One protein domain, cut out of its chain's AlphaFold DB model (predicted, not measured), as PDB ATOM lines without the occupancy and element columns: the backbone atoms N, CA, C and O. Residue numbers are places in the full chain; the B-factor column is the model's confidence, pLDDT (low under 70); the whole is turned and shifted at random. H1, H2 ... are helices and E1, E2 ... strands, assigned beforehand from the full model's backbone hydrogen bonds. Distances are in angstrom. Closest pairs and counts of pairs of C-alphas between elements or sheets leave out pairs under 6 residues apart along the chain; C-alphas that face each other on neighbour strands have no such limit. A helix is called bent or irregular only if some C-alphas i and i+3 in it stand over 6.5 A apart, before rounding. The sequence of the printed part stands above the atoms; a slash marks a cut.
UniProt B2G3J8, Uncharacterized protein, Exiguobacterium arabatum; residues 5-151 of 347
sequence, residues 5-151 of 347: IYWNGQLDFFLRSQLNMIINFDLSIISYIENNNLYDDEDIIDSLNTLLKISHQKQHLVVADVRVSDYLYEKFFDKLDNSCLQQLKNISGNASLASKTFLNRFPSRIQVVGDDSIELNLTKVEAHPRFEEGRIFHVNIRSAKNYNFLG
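This is residues 5 to 151 of the 347 residues of an uncharacterized protein of Exiguobacterium arabatum (UniProt B2G3J8). Look first for a strongly twisted wall of five strands with H3 and H7 side by side over one face, two layers in all. The helical hairpin of H4 and H5 follows on from the end of E2 and packs on H3 through H5, while H2 only grazes the sheet. Of the 147 residues printed, 91 lie in named elements, in the order H1 E1 H2 H3 E2 H4 H5 H6 E3 E4 E5 H7. The class is mixed, helices and strands, and the mixed sheet runs E2 E1 E3 E5 E4. The whole is compact, with a radius of gyration of the C-alphas of 14.4 A and spans of 40 by 35 by 25 A.

Start at Ile 5 and find H1 at residues 13 to 16, with C-alpha 13 at (109.720, 141.583, 176.885). Then come E1, residues 22 to 25, H2, residues 28 to 36, and H3, residues 42 to 56, 21.1 A long. Read on through E2, residues 61 to 65, H4, residues 66 to 75, 14.2 A, H5, residues 82 to 93, 17.0 A, and H6, residues 100 to 103. E3, residues 108 to 113, is 16.0 A long, E4 holds residues 123 to 127, and E5, residues 135 to 140, is 16.2 A. H7, residues 141 to 151, is 16.4 A and ends at C-alpha 151, (106.502, 125.571, 175.175); it is irregular, with C-alphas 146 and 149 7.7 A apart.

In the sheet, E2 and E1 are parallel, with N 23 and O 61 at 2.9 A. E1 and E3 are parallel, with N 110 and O 22 at 2.8 A. E3 and E5 are parallel, with N 111 and O 137 at 2.8 A. E4 and E5 form an antiparallel hairpin, with N 136 and O 126 at 2.8 A. E1, H2 H3 and E2 make a strand-helix-strand unit, two parallel neighbour strands with helices between, its crossover right-handed. H3 and H7 lie on the same face, at heights over the sheet of 10.4 and 9.3 A; they touch, closest at C-alphas 47 and 145, 4.0 A. H5 touches H3 with residues 83 to 87 alone, closest at C-alphas 84 and 52, 5.6 A. H4 and H5 form a helical hairpin, closest at C-alphas 73 and 88, 6.1 A. H1 and H6 are not on the sheet, H6 only just, with 4 pairs of C-alphas within 10 A. Every O i to N i+4 pair is within hydrogen-bond range in H2, H3, H4 and H5; H7 has 0 of 7, but 5 of 8 O i to N i+3 pairs, and H1 and H6 are too short for an i+4 pair.

The C-alphas farthest apart, of Asp 78 and Glu 132, are 43.5 A apart. The printed part has no cut and no long link. Look for pLDDT under 70 at residues 5 to 21, 57 to 59, 90 to 105, 107 and 148 to 151 of this model.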
ATOM      1  N   ILE A   5     118.066 140.315 165.469       50.62
ATOM      2  CA  ILE A   5     116.787 140.915 165.871       50.62
ATOM      3  C   ILE A   5     116.102 140.024 166.915       50.62
ATOM      4  O   ILE A   5     116.075 138.795 166.833       50.62
ATOM      5  N   TYR A   6     115.467 140.656 167.901       51.28
ATOM      6  CA  TYR A   6     114.555 139.966 168.811       51.28
ATOM      7  C   TYR A   6     113.257 139.565 168.104       51.28
ATOM      8  O   TYR A   6     112.498 140.426 167.665       51.28
ATOM      9  N   TRP A   7     112.953 138.265 168.073       50.09
ATOM     10  CA  TRP A   7     111.703 137.755 167.500       50.09
ATOM     11  C   TRP A   7     110.460 138.031 168.360       50.09
ATOM     12  O   TRP A   7     109.328 137.839 167.935       50.09
ATOM     13  N   ASN A   8     110.638 138.554 169.567       46.41
ATOM     14  CA  ASN A   8     109.544 139.033 170.406       46.41
ATOM     15  C   ASN A   8     109.679 140.533 170.627       46.41
ATOM     16  O   ASN A   8     109.824 140.969 171.767       46.41
ATOM     17  N   GLY A   9     109.689 141.301 169.529       45.31
ATOM     18  CA  GLY A   9     109.804 142.756 169.539       45.31
ATOM     19  C   GLY A   9     109.016 143.375 170.687       45.31
ATOM     20  O   GLY A   9     107.793 143.357 170.667       45.31
ATOM     21  N   GLN A  10     109.729 143.842 171.712       49.28
ATOM     22  CA  GLN A  10     109.260 144.754 172.747       49.28
ATOM     23  C   GLN A  10     110.371 144.954 173.778       49.28
ATOM     24  O   GLN A  10     110.815 144.012 174.433       49.28
ATOM     25  N   LEU A  11     110.719 146.221 174.022       41.25
ATOM     26  CA  LEU A  11     111.407 146.668 175.240       41.25
ATOM     27  C   LEU A  11     110.699 146.145 176.521       41.25
ATOM     28  O   LEU A  11     111.315 145.966 177.564       41.25
ATOM     29  N   ASP A  12     109.406 145.835 176.401       40.25
ATOM     30  CA  ASP A  12     108.521 145.241 177.402       40.25
ATOM     31  C   ASP A  12     108.766 143.735 177.660       40.25
ATOM     32  O   ASP A  12     108.532 143.247 178.765       40.25
ATOM     33  N   PHE A  13     109.304 142.981 176.690       44.97
ATOM     34  CA  PHE A  13     109.720 141.583 176.885       44.97
ATOM     35  C   PHE A  13     110.917 141.502 177.846       44.97
ATOM     36  O   PHE A  13     110.966 140.609 178.690       44.97
ATOM     37  N   PHE A  14     111.807 142.504 177.825       47.31
ATOM     38  CA  PHE A  14     112.926 142.640 178.771       47.31
ATOM     39  C   PHE A  14     112.479 142.776 180.236       47.31
ATOM     40  O   PHE A  14     113.291 142.565 181.137       47.31
ATOM     41  N   LEU A  15     111.213 143.138 180.472       42.00
ATOM     42  CA  LEU A  15     110.602 143.253 181.797       42.00
ATOM     43  C   LEU A  15     109.780 142.006 182.179       42.00
ATOM     44  O   LEU A  15     109.451 141.831 183.351       42.00
ATOM     45  N   ARG A  16     109.441 141.135 181.212       39.62
ATOM     46  CA  ARG A  16     108.433 140.064 181.361       39.62
ATOM     47  C   ARG A  16     108.922 138.643 181.024       39.62
ATOM     48  O   ARG A  16     108.220 137.697 181.364       39.62
ATOM     49  N   SER A  17     110.073 138.458 180.369       42.69
ATOM     50  CA  SER A  17     110.534 137.144 179.878       42.69
ATOM     51  C   SER A  17     111.288 136.334 180.926       42.69
ATOM     52  O   SER A  17     112.305 136.789 181.454       42.69
ATOM     53  N   GLN A  18     110.754 135.167 181.264       48.34
ATOM     54  CA  GLN A  18     110.884 134.624 182.617       48.34
ATOM     55  C   GLN A  18     111.039 133.118 182.713       48.34
ATOM     56  O   GLN A  18     110.910 132.556 183.797       48.34
ATOM     57  N   LEU A  19     111.387 132.466 181.606       44.88
ATOM     58  CA  LEU A  19     111.953 131.131 181.656       44.88
ATOM     59  C   LEU A  19     113.202 131.016 180.781       44.88
ATOM     60  O   LEU A  19     113.432 131.731 179.807       44.88
ATOM     61  N   ASN A  20     114.065 130.141 181.279       57.12
ATOM     62  CA  ASN A  20     115.448 129.920 180.904       57.12
ATOM     63  C   ASN A  20     115.590 129.422 179.462       57.12
ATOM     64  O   ASN A  20     114.704 128.741 178.962       57.12
ATOM     65  N   MET A  21     116.760 129.670 178.863       65.50
ATOM     66  CA  MET A  21     117.189 129.270 177.515       65.50
ATOM     67  C   MET A  21     116.787 130.249 176.403       65.50
ATOM     68  O   MET A  21     115.615 130.490 176.122       65.50
ATOM     69  N   ILE A  22     117.812 130.813 175.765       77.12
ATOM     70  CA  ILE A  22     117.676 131.506 174.486       77.12
ATOM     71  C   ILE A  22     117.568 130.457 173.389       77.12
ATOM     72  O   ILE A  22     118.370 129.527 173.374       77.12
ATOM     73  N   ILE A  23     116.636 130.648 172.462       83.81
ATOM     74  CA  ILE A  23     116.561 129.899 171.210       83.81
ATOM     75  C   ILE A  23     116.989 130.851 170.097       83.81
ATOM     76  O   ILE A  23     116.283 131.808 169.787       83.81
ATOM     77  N   ASN A  24     118.174 130.617 169.541       87.06
ATOM     78  CA  ASN A  24     118.752 131.445 168.493       87.06
ATOM     79  C   ASN A  24     118.695 130.738 167.144       87.06
ATOM     80  O   ASN A  24     119.268 129.662 167.000       87.06
ATOM     81  N   PHE A  25     118.064 131.364 166.161       88.00
ATOM     82  CA  PHE A  25     118.063 130.906 164.779       88.00
ATOM     83  C   PHE A  25     119.304 131.423 164.065       88.00
ATOM     84  O   PHE A  25     119.496 132.633 163.906       88.00
ATOM     85  N   ASP A  26     120.151 130.497 163.635       88.94
ATOM     86  CA  ASP A  26     121.351 130.837 162.894       88.94
ATOM     87  C   ASP A  26     121.045 131.150 161.422       88.94
ATOM     88  O   ASP A  26     120.104 130.633 160.820       88.94
ATOM     89  N   LEU A  27     121.892 131.982 160.818       89.81
ATOM     90  CA  LEU A  27     121.844 132.292 159.389       89.81
ATOM     91  C   LEU A  27     122.036 131.059 158.507       89.81
ATOM     92  O   LEU A  27     121.579 131.074 157.366       89.81
ATOM     93  N   SER A  28     122.702 130.017 159.016       93.31
ATOM     94  CA  SER A  28     122.896 128.763 158.287       93.31
ATOM     95  C   SER A  28     121.583 128.135 157.827       93.31
ATOM     96  O   SER A  28     121.579 127.467 156.799       93.31
ATOM     97  N   ILE A  29     120.466 128.403 158.515       93.69
ATOM     98  CA  ILE A  29     119.135 127.918 158.134       93.69
ATOM     99  C   ILE A  29     118.759 128.359 156.714       93.69
ATOM    100  O   ILE A  29     118.215 127.552 155.966       93.69
ATOM    101  N   ILE A  30     119.080 129.599 156.323       94.56
ATOM    102  CA  ILE A  30     118.767 130.110 154.979       94.56
ATOM    103  C   ILE A  30     119.489 129.262 153.937       94.56
ATOM    104  O   ILE A  30     118.851 128.587 153.136       94.56
ATOM    105  N   SER A  31     120.823 129.236 153.998       94.44
ATOM    106  CA  SER A  31     121.632 128.500 153.025       94.44
ATOM    107  C   SER A  31     121.302 127.010 153.021       94.44
ATOM    108  O   SER A  31     121.351 126.374 151.977       94.44
ATOM    109  N   TYR A  32     120.936 126.452 154.173       94.69
ATOM    110  CA  TYR A  32     120.511 125.067 154.293       94.69
ATOM    111  C   TYR A  32     119.224 124.763 153.522       94.69
ATOM    112  O   TYR A  32     119.194 123.805 152.753       94.69
ATOM    113  N   ILE A  33     118.184 125.581 153.706       94.81
ATOM    114  CA  ILE A  33     116.902 125.425 153.007       94.81
ATOM    115  C   ILE A  33     117.088 125.657 151.505       94.81
ATOM    116  O   ILE A  33     116.578 124.875 150.705       94.81
ATOM    117  N   GLU A  34     117.845 126.691 151.123       94.88
ATOM    118  CA  GLU A  34     118.094 127.032 149.719       94.88
ATOM    119  C   GLU A  34     118.862 125.927 148.987       94.88
ATOM    120  O   GLU A  34     118.416 125.462 147.940       94.88
ATOM    121  N   ASN A  35     119.989 125.477 149.546       95.00
ATOM    122  CA  ASN A  35     120.864 124.502 148.890       95.00
ATOM    123  C   ASN A  35     120.213 123.121 148.750       95.00
ATOM    124  O   ASN A  35     120.525 122.395 147.810       95.00
ATOM    125  N   ASN A  36     119.320 122.765 149.675       92.69
ATOM    126  CA  ASN A  36     118.629 121.478 149.682       92.69
ATOM    127  C   ASN A  36     117.203 121.552 149.108       92.69
ATOM    128  O   ASN A  36     116.505 120.541 149.088       92.69
ATOM    129  N   ASN A  37     116.765 122.725 148.636       93.31
ATOM    130  CA  ASN A  37     115.430 122.960 148.084       93.31
ATOM    131  C   ASN A  37     114.283 122.502 149.015       93.31
ATOM    132  O   ASN A  37     113.330 121.856 148.581       93.31
ATOM    133  N   LEU A  38     114.369 122.838 150.307       93.56
ATOM    134  CA  LEU A  38     113.467 122.333 151.359       93.56
ATOM    135  C   LEU A  38     112.225 123.209 151.595       93.56
ATOM    136  O   LEU A  38     111.684 123.252 152.698       93.56
ATOM    137  N   TYR A  39     111.775 123.950 150.585       92.56
ATOM    138  CA  TYR A  39     110.652 124.880 150.739       92.56
ATOM    139  C   TYR A  39     109.323 124.172 151.014       92.56
ATOM    140  O   TYR A  39     108.454 124.751 151.661       92.56
ATOM    141  N   ASP A  40     109.154 122.954 150.501       93.75
ATOM    142  CA  ASP A  40     107.942 122.133 150.641       93.75
ATOM    143  C   ASP A  40     108.139 120.965 151.625       93.75
ATOM    144  O   ASP A  40     107.308 120.064 151.699       93.75
ATOM    145  N   ASP A  41     109.250 120.953 152.367       94.25
ATOM    146  CA  ASP A  41     109.538 119.907 153.347       94.25
ATOM    147  C   ASP A  41     108.660 120.099 154.597       94.25
ATOM    148  O   ASP A  41     108.782 121.095 155.318       94.25
ATOM    149  N   GLU A  42     107.763 119.141 154.854       93.94
ATOM    150  CA  GLU A  42     106.838 119.185 155.995       93.94
ATOM    151  C   GLU A  42     107.573 119.243 157.343       93.94
ATOM    152  O   GLU A  42     107.128 119.945 158.249       93.94
ATOM    153  N   ASP A  43     108.736 118.591 157.483       91.31
ATOM    154  CA  ASP A  43     109.502 118.623 158.734       91.31
ATOM    155  C   ASP A  43     110.033 120.027 159.025       91.31
ATOM    156  O   ASP A  43     110.061 120.448 160.187       91.31
ATOM    157  N   ILE A  44     110.470 120.745 157.985       94.25
ATOM    158  CA  ILE A  44     110.901 122.143 158.087       94.25
ATOM    159  C   ILE A  44     109.719 123.026 158.466       94.25
ATOM    160  O   ILE A  44     109.831 123.806 159.412       94.25
ATOM    161  N   ILE A  45     108.588 122.892 157.772       94.50
ATOM    162  CA  ILE A  45     107.394 123.710 158.018       94.50
ATOM    163  C   ILE A  45     106.890 123.508 159.454       94.50
ATOM    164  O   ILE A  45     106.696 124.485 160.185       94.50
ATOM    165  N   ASP A  46     106.765 122.257 159.903       92.38
ATOM    166  CA  ASP A  46     106.374 121.916 161.273       92.38
ATOM    167  C   ASP A  46     107.348 122.494 162.298       92.38
ATOM    168  O   ASP A  46     106.943 123.100 163.290       92.38
ATOM    169  N   SER A  47     108.647 122.353 162.042       91.69
ATOM    170  CA  SER A  47     109.699 122.851 162.925       91.69
ATOM    171  C   SER A  47     109.677 124.372 163.062       91.69
ATOM    172  O   SER A  47     109.807 124.902 164.170       91.69
ATOM    173  N   LEU A  48     109.466 125.089 161.956       91.75
ATOM    174  CA  LEU A  48     109.301 126.541 161.955       91.75
ATOM    175  C   LEU A  48     108.048 126.950 162.735       91.75
ATOM    176  O   LEU A  48     108.126 127.833 163.591       91.75
ATOM    177  N   ASN A  49     106.917 126.275 162.509       90.75
ATOM    178  CA  ASN A  49     105.679 126.515 163.250       90.75
ATOM    179  C   ASN A  49     105.854 126.270 164.756       90.75
ATOM    180  O   ASN A  49     105.445 127.109 165.559       90.75
ATOM    181  N   THR A  50     106.495 125.171 165.159       86.88
ATOM    182  CA  THR A  50     106.819 124.859 166.561       86.88
ATOM    183  C   THR A  50     107.607 125.985 167.218       86.88
ATOM    184  O   THR A  50     107.211 126.509 168.262       86.88
ATOM    185  N   LEU A  51     108.714 126.397 166.606       85.56
ATOM    186  CA  LEU A  51     109.598 127.397 167.192       85.56
ATOM    187  C   LEU A  51     108.960 128.796 167.228       85.56
ATOM    188  O   LEU A  51     109.132 129.530 168.206       85.56
ATOM    189  N   LEU A  52     108.177 129.159 166.208       84.75
ATOM    190  CA  LEU A  52     107.413 130.408 166.196       84.75
ATOM    191  C   LEU A  52     106.289 130.389 167.245       84.75
ATOM    192  O   LEU A  52     106.092 131.386 167.938       84.75
ATOM    193  N   LYS A  53     105.615 129.255 167.471       84.06
ATOM    194  CA  LYS A  53     104.642 129.098 168.570       84.06
ATOM    195  C   LYS A  53     105.290 129.225 169.949       84.06
ATOM    196  O   LYS A  53     104.730 129.900 170.814       84.06
ATOM    197  N   ILE A  54     106.488 128.667 170.141       78.12
ATOM    198  CA  ILE A  54     107.264 128.830 171.383       78.12
ATOM    199  C   ILE A  54     107.517 130.316 171.680       78.12
ATOM    200  O   ILE A  54     107.418 130.751 172.831       78.12
ATOM    201  N   SER A  55     107.768 131.126 170.646       74.75
ATOM    202  CA  SER A  55     107.926 132.575 170.818       74.75
ATOM    203  C   SER A  55     106.659 133.244 171.386       74.75
ATOM    204  O   SER A  55     106.768 134.111 172.259       74.75
ATOM    205  N   HIS A  56     105.460 132.780 171.007       71.19
ATOM    206  CA  HIS A  56     104.173 133.325 171.461       71.19
ATOM    207  C   HIS A  56     103.872 133.031 172.936       71.19
ATOM    208  O   HIS A  56     103.236 133.834 173.621       71.19
ATOM    209  N   GLN A  57     104.338 131.896 173.456       67.25
ATOM    210  CA  GLN A  57     104.085 131.497 174.844       67.25
ATOM    211  C   GLN A  57     104.863 132.343 175.862       67.25
ATOM    212  O   GLN A  57     104.599 132.251 177.060       67.25
ATOM    213  N   LYS A  58     105.798 133.190 175.402       63.44
ATOM    214  CA  LYS A  58     106.604 134.117 176.221       63.44
ATOM    215  C   LYS A  58     107.410 133.435 177.336       63.44
ATOM    216  O   LYS A  58     107.853 134.103 178.270       63.44
ATOM    217  N   GLN A  59     107.613 132.123 177.231       64.00
ATOM    218  CA  GLN A  59     108.444 131.356 178.155       64.00
ATOM    219  C   GLN A  59     109.922 131.503 177.794       64.00
ATOM    220  O   GLN A  59     110.716 131.901 178.638       64.00
ATOM    221  N   HIS A  60     110.272 131.275 176.527       72.00
ATOM    222  CA  HIS A  60     111.640 131.380 176.025       72.00
ATOM    223  C   HIS A  60     111.881 132.687 175.269       72.00
ATOM    224  O   HIS A  60     110.975 133.241 174.640       72.00
ATOM    225  N   LEU A  61     113.130 133.166 175.292       72.81
ATOM    226  CA  LEU A  61     113.559 134.227 174.389       72.81
ATOM    227  C   LEU A  61     113.962 133.609 173.051       72.81
ATOM    228  O   LEU A  61     115.007 132.964 172.957       72.81
ATOM    229  N   VAL A  62     113.152 133.850 172.026       78.06
ATOM    230  CA  VAL A  62     113.481 133.488 170.647       78.06
ATOM    231  C   VAL A  62     114.110 134.694 169.947       78.06
ATOM    232  O   VAL A  62     113.625 135.823 170.055       78.06
ATOM    233  N   VAL A  63     115.226 134.463 169.264       79.19
ATOM    234  CA  VAL A  63     116.017 135.469 168.540       79.19
ATOM    235  C   VAL A  63     116.425 134.901 167.191       79.19
ATOM    236  O   VAL A  63     116.724 133.713 167.083       79.19
ATOM    237  N   ALA A  64     116.473 135.755 166.175       81.56
ATOM    238  CA  ALA A  64     117.083 135.416 164.899       81.56
ATOM    239  C   ALA A  64     117.698 136.644 164.248       81.56
ATOM    240  O   ALA A  64     117.373 137.784 164.572       81.56
ATOM    241  N   ASP A  65     118.555 136.426 163.262       78.75
ATOM    242  CA  ASP A  65     118.975 137.510 162.380       78.75
ATOM    243  C   ASP A  65     117.776 138.070 161.590       78.75
ATOM    244  O   ASP A  65     116.885 137.315 161.187       78.75
ATOM    245  N   VAL A  66     117.772 139.389 161.343       77.38
ATOM    246  CA  VAL A  66     116.773 140.084 160.496       77.38
ATOM    247  C   VAL A  66     116.505 139.270 159.237       77.38
ATOM    248  O   VAL A  66     115.366 138.969 158.906       77.38
ATOM    249  N   ARG A  67     117.600 138.841 158.602       85.00
ATOM    250  CA  ARG A  67     117.600 138.171 157.310       85.00
ATOM    251  C   ARG A  67     116.914 136.820 157.375       85.00
ATOM    252  O   ARG A  67     116.270 136.445 156.410       85.00
ATOM    253  N   VAL A  68     117.034 136.106 158.497       88.75
ATOM    254  CA  VAL A  68     116.315 134.841 158.699       88.75
ATOM    255  C   VAL A  68     114.822 135.125 158.793       88.75
ATOM    256  O   VAL A  68     114.041 134.474 158.118       88.75
ATOM    257  N   SER A  69     114.425 136.131 159.571       84.69
ATOM    258  CA  SER A  69     113.016 136.534 159.709       84.69
ATOM    259  C   SER A  69     112.387 136.900 158.365       84.69
ATOM    260  O   SER A  69     111.337 136.366 158.016       84.69
ATOM    261  N   ASP A  70     113.048 137.784 157.612       86.62
ATOM    262  CA  ASP A  70     112.568 138.263 156.315       86.62
ATOM    263  C   ASP A  70     112.496 137.116 155.304       86.62
ATOM    264  O   ASP A  70     111.484 136.951 154.627       86.62
ATOM    265  N   TYR A  71     113.531 136.271 155.266       91.69
ATOM    266  CA  TYR A  71     113.566 135.085 154.415       91.69
ATOM    267  C   TYR A  71     112.415 134.121 154.724       91.69
ATOM    268  O   TYR A  71     111.715 133.685 153.813       91.69
ATOM    269  N   LEU A  72     112.188 133.805 156.002       90.56
ATOM    270  CA  LEU A  72     111.108 132.907 156.411       90.56
ATOM    271  C   LEU A  72     109.735 133.497 156.081       90.56
ATOM    272  O   LEU A  72     108.868 132.775 155.598       90.56
ATOM    273  N   TYR A  73     109.547 134.802 156.300       89.56
ATOM    274  CA  TYR A  73     108.301 135.475 155.949       89.56
ATOM    275  C   TYR A  73     108.049 135.438 154.442       89.56
ATOM    276  O   TYR A  73     106.935 135.147 154.036       89.56
ATOM    277  N   GLU A  74     109.060 135.705 153.613       91.25
ATOM    278  CA  GLU A  74     108.910 135.733 152.156       91.25
ATOM    279  C   GLU A  74     108.693 134.331 151.567       91.25
ATOM    280  O   GLU A  74     107.819 134.147 150.722       91.25
ATOM    281  N   LYS A  75     109.489 133.342 151.991       94.25
ATOM    282  CA  LYS A  75     109.522 132.011 151.361       94.25
ATOM    283  C   LYS A  75     108.504 131.021 151.913       94.25
ATOM    284  O   LYS A  75     108.204 130.043 151.232       94.25
ATOM    285  N   PHE A  76     107.980 131.260 153.114       94.00
ATOM    286  CA  PHE A  76     107.009 130.378 153.766       94.00
ATOM    287  C   PHE A  76     105.692 131.098 154.108       94.00
ATOM    288  O   PHE A  76     104.930 130.619 154.949       94.00
ATOM    289  N   PHE A  77     105.407 132.241 153.464       90.56
ATOM    290  CA  PHE A  77     104.223 133.066 153.740       90.56
ATOM    291  C   PHE A  77     102.899 132.292 153.677       90.56
ATOM    292  O   PHE A  77     101.987 132.555 154.445       90.56
ATOM    293  N   ASP A  78     102.773 131.361 152.741       91.44
ATOM    294  CA  ASP A  78     101.566 130.578 152.478       91.44
ATOM    295  C   ASP A  78     101.556 129.213 153.185       91.44
ATOM    296  O   ASP A  78     100.558 128.496 153.126       91.44
ATOM    297  N   LYS A  79     102.652 128.863 153.870       94.31
ATOM    298  CA  LYS A  79     102.882 127.543 154.482       94.31
ATOM    299  C   LYS A  79     102.866 127.565 156.005       94.31
ATOM    300  O   LYS A  79     102.589 126.548 156.634       94.31
ATOM    301  N   LEU A  80     103.201 128.702 156.611       92.81
ATOM    302  CA  LEU A  80     103.181 128.854 158.063       92.81
ATOM    303  C   LEU A  80     101.774 129.158 158.569       92.81
ATOM    304  O   LEU A  80     100.958 129.781 157.891       92.81
ATOM    305  N   ASP A  81     101.523 128.789 159.823       91.62
ATOM    306  CA  ASP A  81     100.268 129.125 160.483       91.62
ATOM    307  C   ASP A  81     100.080 130.650 160.546       91.62
ATOM    308  O   ASP A  81     101.014 131.406 160.835       91.62
ATOM    309  N   ASN A  82      98.840 131.119 160.379       88.00
ATOM    310  CA  ASN A  82      98.508 132.552 160.407       88.00
ATOM    311  C   ASN A  82      99.035 133.281 161.658       88.00
ATOM    312  O   ASN A  82      99.481 134.427 161.575       88.00
ATOM    313  N   SER A  83      99.012 132.621 162.821       84.88
ATOM    314  CA  SER A  83      99.569 133.167 164.065       84.88
ATOM    315  C   SER A  83     101.088 133.355 164.004       84.88
ATOM    316  O   SER A  83     101.610 134.329 164.541       84.88
ATOM    317  N   CYS A  84     101.799 132.448 163.332       87.06
ATOM    318  CA  CYS A  84     103.247 132.506 163.138       87.06
ATOM    319  C   CYS A  84     103.630 133.628 162.156       87.06
ATOM    320  O   CYS A  84     104.578 134.373 162.405       87.06
ATOM    321  N   LEU A  85     102.849 133.815 161.086       86.00
ATOM    322  CA  LEU A  85     103.052 134.886 160.099       86.00
ATOM    323  C   LEU A  85     102.873 136.282 160.693       86.00
ATOM    324  O   LEU A  85     103.682 137.178 160.442       86.00
ATOM    325  N   GLN A  86     101.830 136.475 161.509       81.00
ATOM    326  CA  GLN A  86     101.636 137.733 162.233       81.00
ATOM    327  C   GLN A  86     102.847 138.063 163.108       81.00
ATOM    328  O   GLN A  86     103.225 139.229 163.215       81.00
ATOM    329  N   GLN A  87     103.492 137.045 163.682       74.88
ATOM    330  CA  GLN A  87     104.678 137.247 164.496       74.88
ATOM    331  C   GLN A  87     105.873 137.699 163.665       74.88
ATOM    332  O   GLN A  87     106.450 138.739 163.973       74.88
ATOM    333  N   LEU A  88     106.199 136.994 162.581       78.88
ATOM    334  CA  LEU A  88     107.261 137.408 161.654       78.88
ATOM    335  C   LEU A  88     107.067 138.855 161.167       78.88
ATOM    336  O   LEU A  88     108.024 139.628 161.117       78.88
ATOM    337  N   LYS A  89     105.817 139.269 160.932       74.69
ATOM    338  CA  LYS A  89     105.466 140.651 160.573       74.69
ATOM    339  C   LYS A  89     105.660 141.659 161.717       74.69
ATOM    340  O   LYS A  89     106.089 142.786 161.485       74.69
ATOM    341  N   ASN A  90     105.357 141.276 162.956       65.75
ATOM    342  CA  ASN A  90     105.571 142.127 164.134       65.75
ATOM    343  C   ASN A  90     107.061 142.302 164.468       65.75
ATOM    344  O   ASN A  90     107.447 143.320 165.045       65.75
ATOM    345  N   ILE A  91     107.889 141.318 164.112       63.03
ATOM    346  CA  ILE A  91     109.339 141.302 164.329       63.03
ATOM    347  C   ILE A  91     110.042 142.313 163.432       63.03
ATOM    348  O   ILE A  91     110.822 143.127 163.927       63.03
ATOM    349  N   SER A  92     109.739 142.288 162.131       59.06
ATOM    350  CA  SER A  92     110.328 143.213 161.160       59.06
ATOM    351  C   SER A  92     109.969 144.673 161.465       59.06
ATOM    352  O   SER A  92     110.780 145.568 161.235       59.06
ATOM    353  N   GLY A  93     108.801 144.918 162.075       53.56
ATOM    354  CA  GLY A  93     108.361 146.250 162.505       53.56
ATOM    355  C   GLY A  93     108.941 146.764 163.834       53.56
ATOM    356  O   GLY A  93     108.987 147.974 164.031       53.56
ATOM    357  N   ASN A  94     109.392 145.889 164.745       52.03
ATOM    358  CA  ASN A  94     109.793 146.245 166.123       52.03
ATOM    359  C   ASN A  94     111.255 145.891 166.449       52.03
ATOM    360  O   ASN A  94     111.589 145.568 167.594       52.03
ATOM    361  N   ALA A  95     112.132 145.928 165.447       52.72
ATOM    362  CA  ALA A  95     113.524 145.521 165.560       52.72
ATOM    363  C   ALA A  95     114.312 146.333 166.611       52.72
ATOM    364  O   ALA A  95     114.887 147.380 166.320       52.72
ATOM    365  N   SER A  96     114.401 145.831 167.843       53.69
ATOM    366  CA  SER A  96     115.465 146.222 168.771       53.69
ATOM    367  C   SER A  96     116.731 145.415 168.454       53.69
ATOM    368  O   SER A  96     116.666 144.218 168.183       53.69
ATOM    369  N   LEU A  97     117.897 146.058 168.461       55.50
ATOM    370  CA  LEU A  97     119.172 145.407 168.143       55.50
ATOM    371  C   LEU A  97     119.636 144.524 169.310       55.50
ATOM    372  O   LEU A  97     119.968 145.035 170.383       55.50
ATOM    373  N   ALA A  98     119.716 143.209 169.098       55.53
ATOM    374  CA  ALA A  98     120.463 142.312 169.970       55.53
ATOM    375  C   ALA A  98     121.924 142.311 169.501       55.53
ATOM    376  O   ALA A  98     122.229 141.932 168.374       55.53
ATOM    377  N   SER A  99     122.865 142.759 170.335       58.03
ATOM    378  CA  SER A  99     124.285 142.578 169.997       58.03
ATOM    379  C   SER A  99     124.715 141.142 170.314       58.03
ATOM    380  O   SER A  99     124.290 140.587 171.323       58.03
ATOM    381  N   LYS A 100     125.654 140.559 169.559       61.59
ATOM    382  CA  LYS A 100     126.296 139.276 169.931       61.59
ATOM    383  C   LYS A 100     126.815 139.255 171.376       61.59
ATOM    384  O   LYS A 100     126.831 138.222 172.043       61.59
ATOM    385  N   THR A 101     127.229 140.415 171.888       62.09
ATOM    386  CA  THR A 101     127.651 140.602 173.280       62.09
ATOM    387  C   THR A 101     126.534 140.277 174.274       62.09
ATOM    388  O   THR A 101     126.828 139.798 175.367       62.09
ATOM    389  N   PHE A 102     125.272 140.504 173.902       66.25
ATOM    390  CA  PHE A 102     124.089 140.149 174.680       66.25
ATOM    391  C   PHE A 102     123.855 138.636 174.710       66.25
ATOM    392  O   PHE A 102     123.718 138.089 175.800       66.25
ATOM    393  N   LEU A 103     123.894 137.944 173.561       66.19
ATOM    394  CA  LEU A 103     123.729 136.481 173.516       66.19
ATOM    395  C   LEU A 103     124.776 135.745 174.363       66.19
ATOM    396  O   LEU A 103     124.495 134.694 174.932       66.19
ATOM    397  N   ASN A 104     125.972 136.318 174.486       67.75
ATOM    398  CA  ASN A 104     127.064 135.773 175.292       67.75
ATOM    399  C   ASN A 104     126.928 136.038 176.804       67.75
ATOM    400  O   ASN A 104     127.853 135.721 177.550       67.75
ATOM    401  N   ARG A 105     125.830 136.655 177.266       69.75
ATOM    402  CA  ARG A 105     125.498 136.786 178.699       69.75
ATOM    403  C   ARG A 105     124.715 135.590 179.239       69.75
ATOM    404  O   ARG A 105     124.503 135.517 180.444       69.75
ATOM    405  N   PHE A 106     124.281 134.684 178.367       72.19
ATOM    406  CA  PHE A 106     123.453 133.546 178.737       72.19
ATOM    407  C   PHE A 106     124.330 132.296 178.821       72.19
ATOM    408  O   PHE A 106     124.894 131.902 177.800       72.19
ATOM    409  N   PRO A 107     124.463 131.675 180.006       69.50
ATOM    410  CA  PRO A 107     125.335 130.518 180.189       69.50
ATOM    411  C   PRO A 107     124.878 129.304 179.380       69.50
ATOM    412  O   PRO A 107     125.722 128.554 178.904       69.50
ATOM    413  N   SER A 108     123.569 129.156 179.153       78.00
ATOM    414  CA  SER A 108     123.013 128.065 178.353       78.00
ATOM    415  C   SER A 108     122.033 128.570 177.296       78.00
ATOM    416  O   SER A 108     121.163 129.394 177.598       78.00
ATOM    417  N   ARG A 109     122.155 128.073 176.057       83.12
ATOM    418  CA  ARG A 109     121.267 128.430 174.933       83.12
ATOM    419  C   ARG A 109     121.133 127.313 173.898       83.12
ATOM    420  O   ARG A 109     122.076 126.549 173.707       83.12
ATOM    421  N   ILE A 110     119.999 127.275 173.206       87.31
ATOM    422  CA  ILE A 110     119.787 126.486 171.989       87.31
ATOM    423  C   ILE A 110     120.148 127.345 170.781       87.31
ATOM    424  O   ILE A 110     119.714 128.491 170.662       87.31
ATOM    425  N   GLN A 111     120.921 126.770 169.873       90.12
ATOM    426  CA  GLN A 111     121.188 127.311 168.557       90.12
ATOM    427  C   GLN A 111     120.540 126.389 167.526       90.12
ATOM    428  O   GLN A 111     120.945 125.242 167.355       90.12
ATOM    429  N   VAL A 112     119.490 126.885 166.879       91.94
ATOM    430  CA  VAL A 112     118.822 126.192 165.782       91.94
ATOM    431  C   VAL A 112     119.623 126.472 164.518       91.94
ATOM    432  O   VAL A 112     119.842 127.634 164.169       91.94
ATOM    433  N   VAL A 113     120.097 125.417 163.864       93.75
ATOM    434  CA  VAL A 113     121.013 125.499 162.722       93.75
ATOM    435  C   VAL A 113     120.521 124.643 161.563       93.75
ATOM    436  O   VAL A 113     119.848 123.634 161.761       93.75
ATOM    437  N   GLY A 114     120.891 125.026 160.346       91.56
ATOM    438  CA  GLY A 114     120.883 124.116 159.207       91.56
ATOM    439  C   GLY A 114     122.257 123.467 159.065       91.56
ATOM    440  O   GLY A 114     123.183 124.117 158.584       91.56
ATOM    441  N   ASP A 115     122.410 122.234 159.547       87.75
ATOM    442  CA  ASP A 115     123.685 121.502 159.539       87.75
ATOM    443  C   ASP A 115     123.426 119.991 159.432       87.75
ATOM    444  O   ASP A 115     122.986 119.363 160.398       87.75
ATOM    445  N   ASP A 116     123.701 119.408 158.261       85.25
ATOM    446  CA  ASP A 116     123.529 117.967 158.010       85.25
ATOM    447  C   ASP A 116     124.499 117.089 158.810       85.25
ATOM    448  O   ASP A 116     124.272 115.888 158.935       85.25
ATOM    449  N   SER A 117     125.571 117.656 159.380       85.19
ATOM    450  CA  SER A 117     126.469 116.897 160.259       85.19
ATOM    451  C   SER A 117     125.848 116.592 161.625       85.19
ATOM    452  O   SER A 117     126.352 115.740 162.358       85.19
ATOM    453  N   ILE A 118     124.757 117.276 161.979       85.50
ATOM    454  CA  ILE A 118     123.966 116.980 163.170       85.50
ATOM    455  C   ILE A 118     122.855 116.022 162.746       85.50
ATOM    456  O   ILE A 118     121.873 116.441 162.131       85.50
ATOM    457  N   GLU A 119     123.013 114.740 163.083       82.50
ATOM    458  CA  GLU A 119     121.986 113.731 162.817       82.50
ATOM    459  C   GLU A 119     120.629 114.154 163.398       82.50
ATOM    460  O   GLU A 119     120.540 114.780 164.461       82.50
ATOM    461  N   LEU A 120     119.552 113.787 162.700       80.56
ATOM    462  CA  LEU A 120     118.195 114.107 163.128       80.56
ATOM    463  C   LEU A 120     117.933 113.575 164.541       80.56
ATOM    464  O   LEU A 120     118.249 112.434 164.867       80.56
ATOM    465  N   ASN A 121     117.308 114.408 165.371       72.81
ATOM    466  CA  ASN A 121     117.017 114.171 166.790       72.81
ATOM    467  C   ASN A 121     118.232 114.106 167.714       72.81
ATOM    468  O   ASN A 121     118.053 113.954 168.924       72.81
ATOM    469  N   LEU A 122     119.445 114.277 167.192       78.75
ATOM    470  CA  LEU A 122     120.623 114.467 168.020       78.75
ATOM    471  C   LEU A 122     120.868 115.952 168.275       78.75
ATOM    472  O   LEU A 122     120.465 116.838 167.521       78.75
ATOM    473  N   THR A 123     121.522 116.223 169.400       84.00
ATOM    474  CA  THR A 123     121.963 117.564 169.781       84.00
ATOM    475  C   THR A 123     123.475 117.555 169.878       84.00
ATOM    476  O   THR A 123     124.049 116.758 170.621       84.00
ATOM    477  N   LYS A 124     124.130 118.470 169.166       89.62
ATOM    478  CA  LYS A 124     125.564 118.706 169.336       89.62
ATOM    479  C   LYS A 124     125.759 119.718 170.459       89.62
ATOM    480  O   LYS A 124     125.175 120.795 170.434       89.62
ATOM    481  N   VAL A 125     126.582 119.381 171.446       89.56
ATOM    482  CA  VAL A 125     126.815 120.239 172.615       89.56
ATOM    483  C   VAL A 125     128.212 120.836 172.548       89.56
ATOM    484  O   VAL A 125     129.199 120.119 172.409       89.56
ATOM    485  N   GLU A 126     128.293 122.155 172.672       89.31
ATOM    486  CA  GLU A 126     129.541 122.911 172.724       89.31
ATOM    487  C   GLU A 126     129.680 123.600 174.087       89.31
ATOM    488  O   GLU A 126     128.696 124.063 174.676       89.31
ATOM    489  N   ALA A 127     130.903 123.668 174.616       85.94
ATOM    490  CA  ALA A 127     131.177 124.433 175.827       85.94
ATOM    491  C   ALA A 127     130.994 125.933 175.561       85.94
ATOM    492  O   ALA A 127     131.415 126.453 174.527       85.94
ATOM    493  N   HIS A 128     130.383 126.655 176.499       84.19
ATOM    494  CA  HIS A 128     130.228 128.093 176.336       84.19
ATOM    495  C   HIS A 128     131.590 128.796 176.501       84.19
ATOM    496  O   HIS A 128     132.248 128.622 177.526       84.19
ATOM    497  N   PRO A 129     132.000 129.688 175.580       81.19
ATOM    498  CA  PRO A 129     133.350 130.270 175.574       81.19
ATOM    499  C   PRO A 129     133.661 131.196 176.762       81.19
ATOM    500  O   PRO A 129     134.796 131.626 176.933       81.19
ATOM    501  N   ARG A 130     132.648 131.572 177.552       76.25
ATOM    502  CA  ARG A 130     132.775 132.495 178.700       76.25
ATOM    503  C   ARG A 130     132.351 131.919 180.045       76.25
ATOM    504  O   ARG A 130     132.616 132.547 181.061       76.25
ATOM    505  N   PHE A 131     131.636 130.798 180.049       72.38
ATOM    506  CA  PHE A 131     131.066 130.227 181.266       72.38
ATOM    507  C   PHE A 131     131.492 128.767 181.306       72.38
ATOM    508  O   PHE A 131     131.089 128.004 180.436       72.38
ATOM    509  N   GLU A 132     132.300 128.397 182.295       76.81
ATOM    510  CA  GLU A 132     132.867 127.049 182.437       76.81
ATOM    511  C   GLU A 132     131.779 125.957 182.447       76.81
ATOM    512  O   GLU A 132     131.862 124.942 181.750       76.81
ATOM    513  N   GLU A 133     130.678 126.221 183.149       75.50
ATOM    514  CA  GLU A 133     129.506 125.341 183.208       75.50
ATOM    515  C   GLU A 133     128.505 125.575 182.068       75.50
ATOM    516  O   GLU A 133     127.555 124.813 181.891       75.50
ATOM    517  N   GLY A 134     128.704 126.622 181.268       75.00
ATOM    518  CA  GLY A 134     127.782 126.991 180.208       75.00
ATOM    519  C   GLY A 134     127.829 126.034 179.020       75.00
ATOM    520  O   GLY A 134     128.882 125.477 178.689       75.00
ATOM    521  N   ARG A 135     126.689 125.846 178.352       83.44
ATOM    522  CA  ARG A 135     126.533 124.917 177.222       83.44
ATOM    523  C   ARG A 135     125.734 125.548 176.081       83.44
ATOM    524  O   ARG A 135     124.706 126.186 176.304       83.44
ATOM    525  N   ILE A 136     126.190 125.348 174.850       86.62
ATOM    526  CA  ILE A 136     125.465 125.714 173.629       86.62
ATOM    527  C   ILE A 136     124.967 124.419 172.987       86.62
ATOM    528  O   ILE A 136     125.761 123.538 172.662       86.62
ATOM    529  N   PHE A 137     123.651 124.304 172.837       88.81
ATOM    530  CA  PHE A 137     122.978 123.137 172.276       88.81
ATOM    531  C   PHE A 137     122.625 123.421 170.820       88.81
ATOM    532  O   PHE A 137     121.722 124.206 170.547       88.81
ATOM    533  N   HIS A 138     123.338 122.806 169.888       90.62
ATOM    534  CA  HIS A 138     123.069 122.926 168.461       90.62
ATOM    535  C   HIS A 138     122.047 121.873 168.045       90.62
ATOM    536  O   HIS A 138     122.278 120.673 168.219       90.62
ATOM    537  N   VAL A 139     120.920 122.334 167.508       90.50
ATOM    538  CA  VAL A 139     119.793 121.500 167.080       90.50
ATOM    539  C   VAL A 139     119.553 121.743 165.596       90.50
ATOM    540  O   VAL A 139     119.384 122.891 165.179       90.50
ATOM    541  N   ASN A 140     119.527 120.675 164.799       92.00
ATOM    542  CA  ASN A 140     119.164 120.779 163.389       92.00
ATOM    543  C   ASN A 140     117.701 121.241 163.266       92.00
ATOM    544  O   ASN A 140     116.818 120.694 163.933       92.00
ATOM    545  N   ILE A 141     117.442 122.223 162.399       91.75
ATOM    546  CA  ILE A 141     116.109 122.794 162.180       91.75
ATOM    547  C   ILE A 141     115.041 121.726 161.908       91.75
ATOM    548  O   ILE A 141     113.971 121.828 162.488       91.75
ATOM    549  N   ARG A 142     115.333 120.653 161.161       90.81
ATOM    550  CA  ARG A 142     114.376 119.561 160.876       90.81
ATOM    551  C   ARG A 142     113.925 118.790 162.117       90.81
ATOM    552  O   ARG A 142     112.888 118.134 162.113       90.81
ATOM    553  N   SER A 143     114.722 118.836 163.181       87.69
ATOM    554  CA  SER A 143     114.415 118.162 164.442       87.69
ATOM    555  C   SER A 143     113.609 119.044 165.391       87.69
ATOM    556  O   SER A 143     113.135 118.546 166.412       87.69
ATOM    557  N   ALA A 144     113.446 120.339 165.099       85.62
ATOM    558  CA  ALA A 144     112.892 121.285 166.060       85.62
ATOM    559  C   ALA A 144     111.407 121.034 166.374       85.62
ATOM    560  O   ALA A 144     110.980 121.302 167.496       85.62
ATOM    561  N   LYS A 145     110.647 120.423 165.455       84.12
ATOM    562  CA  LYS A 145     109.262 119.976 165.697       84.12
ATOM    563  C   LYS A 145     109.117 119.049 166.910       84.12
ATOM    564  O   LYS A 145     108.108 119.077 167.612       84.12
ATOM    565  N   ASN A 146     110.162 118.280 167.226       80.12
ATOM    566  CA  ASN A 146     110.173 117.380 168.382       80.12
ATOM    567  C   ASN A 146     110.348 118.117 169.716       80.12
ATOM    568  O   ASN A 146     110.210 117.514 170.779       80.12
ATOM    569  N   TYR A 147     110.601 119.425 169.671       72.69
ATOM    570  CA  TYR A 147     110.801 120.280 170.833       72.69
ATOM    571  C   TYR A 147     109.574 121.136 171.168       72.69
ATOM    572  O   TYR A 147     109.701 122.115 171.901       72.69
ATOM    573  N   ASN A 148     108.374 120.746 170.714       69.81
ATOM    574  CA  ASN A 148     107.103 121.365 171.127       69.81
ATOM    575  C   ASN A 148     106.988 121.526 172.654       69.81
ATOM    576  O   ASN A 148     106.504 122.546 173.137       69.81
ATOM    577  N   PHE A 149     107.539 120.572 173.409       61.75
ATOM    578  CA  PHE A 149     107.559 120.574 174.872       61.75
ATOM    579  C   PHE A 149     108.394 121.709 175.502       61.75
ATOM    580  O   PHE A 149     108.371 121.914 176.719       61.75
ATOM    581  N   LEU A 150     109.208 122.438 174.726       67.19
ATOM    582  CA  LEU A 150     109.836 123.680 175.192       67.19
ATOM    583  C   LEU A 150     108.777 124.737 175.521       67.19
ATOM    584  O   LEU A 150     108.985 125.535 176.418       67.19
ATOM    585  N   GLY A 151     107.615 124.683 174.881       63.69
ATOM    586  CA  GLY A 151     106.502 125.571 175.175       63.69
ATOM    587  C   GLY A 151     105.690 125.262 176.434       63.69
ATOM    588  O   GLY A 151     104.829 126.058 176.831       63.69
TER     589      GLY A 151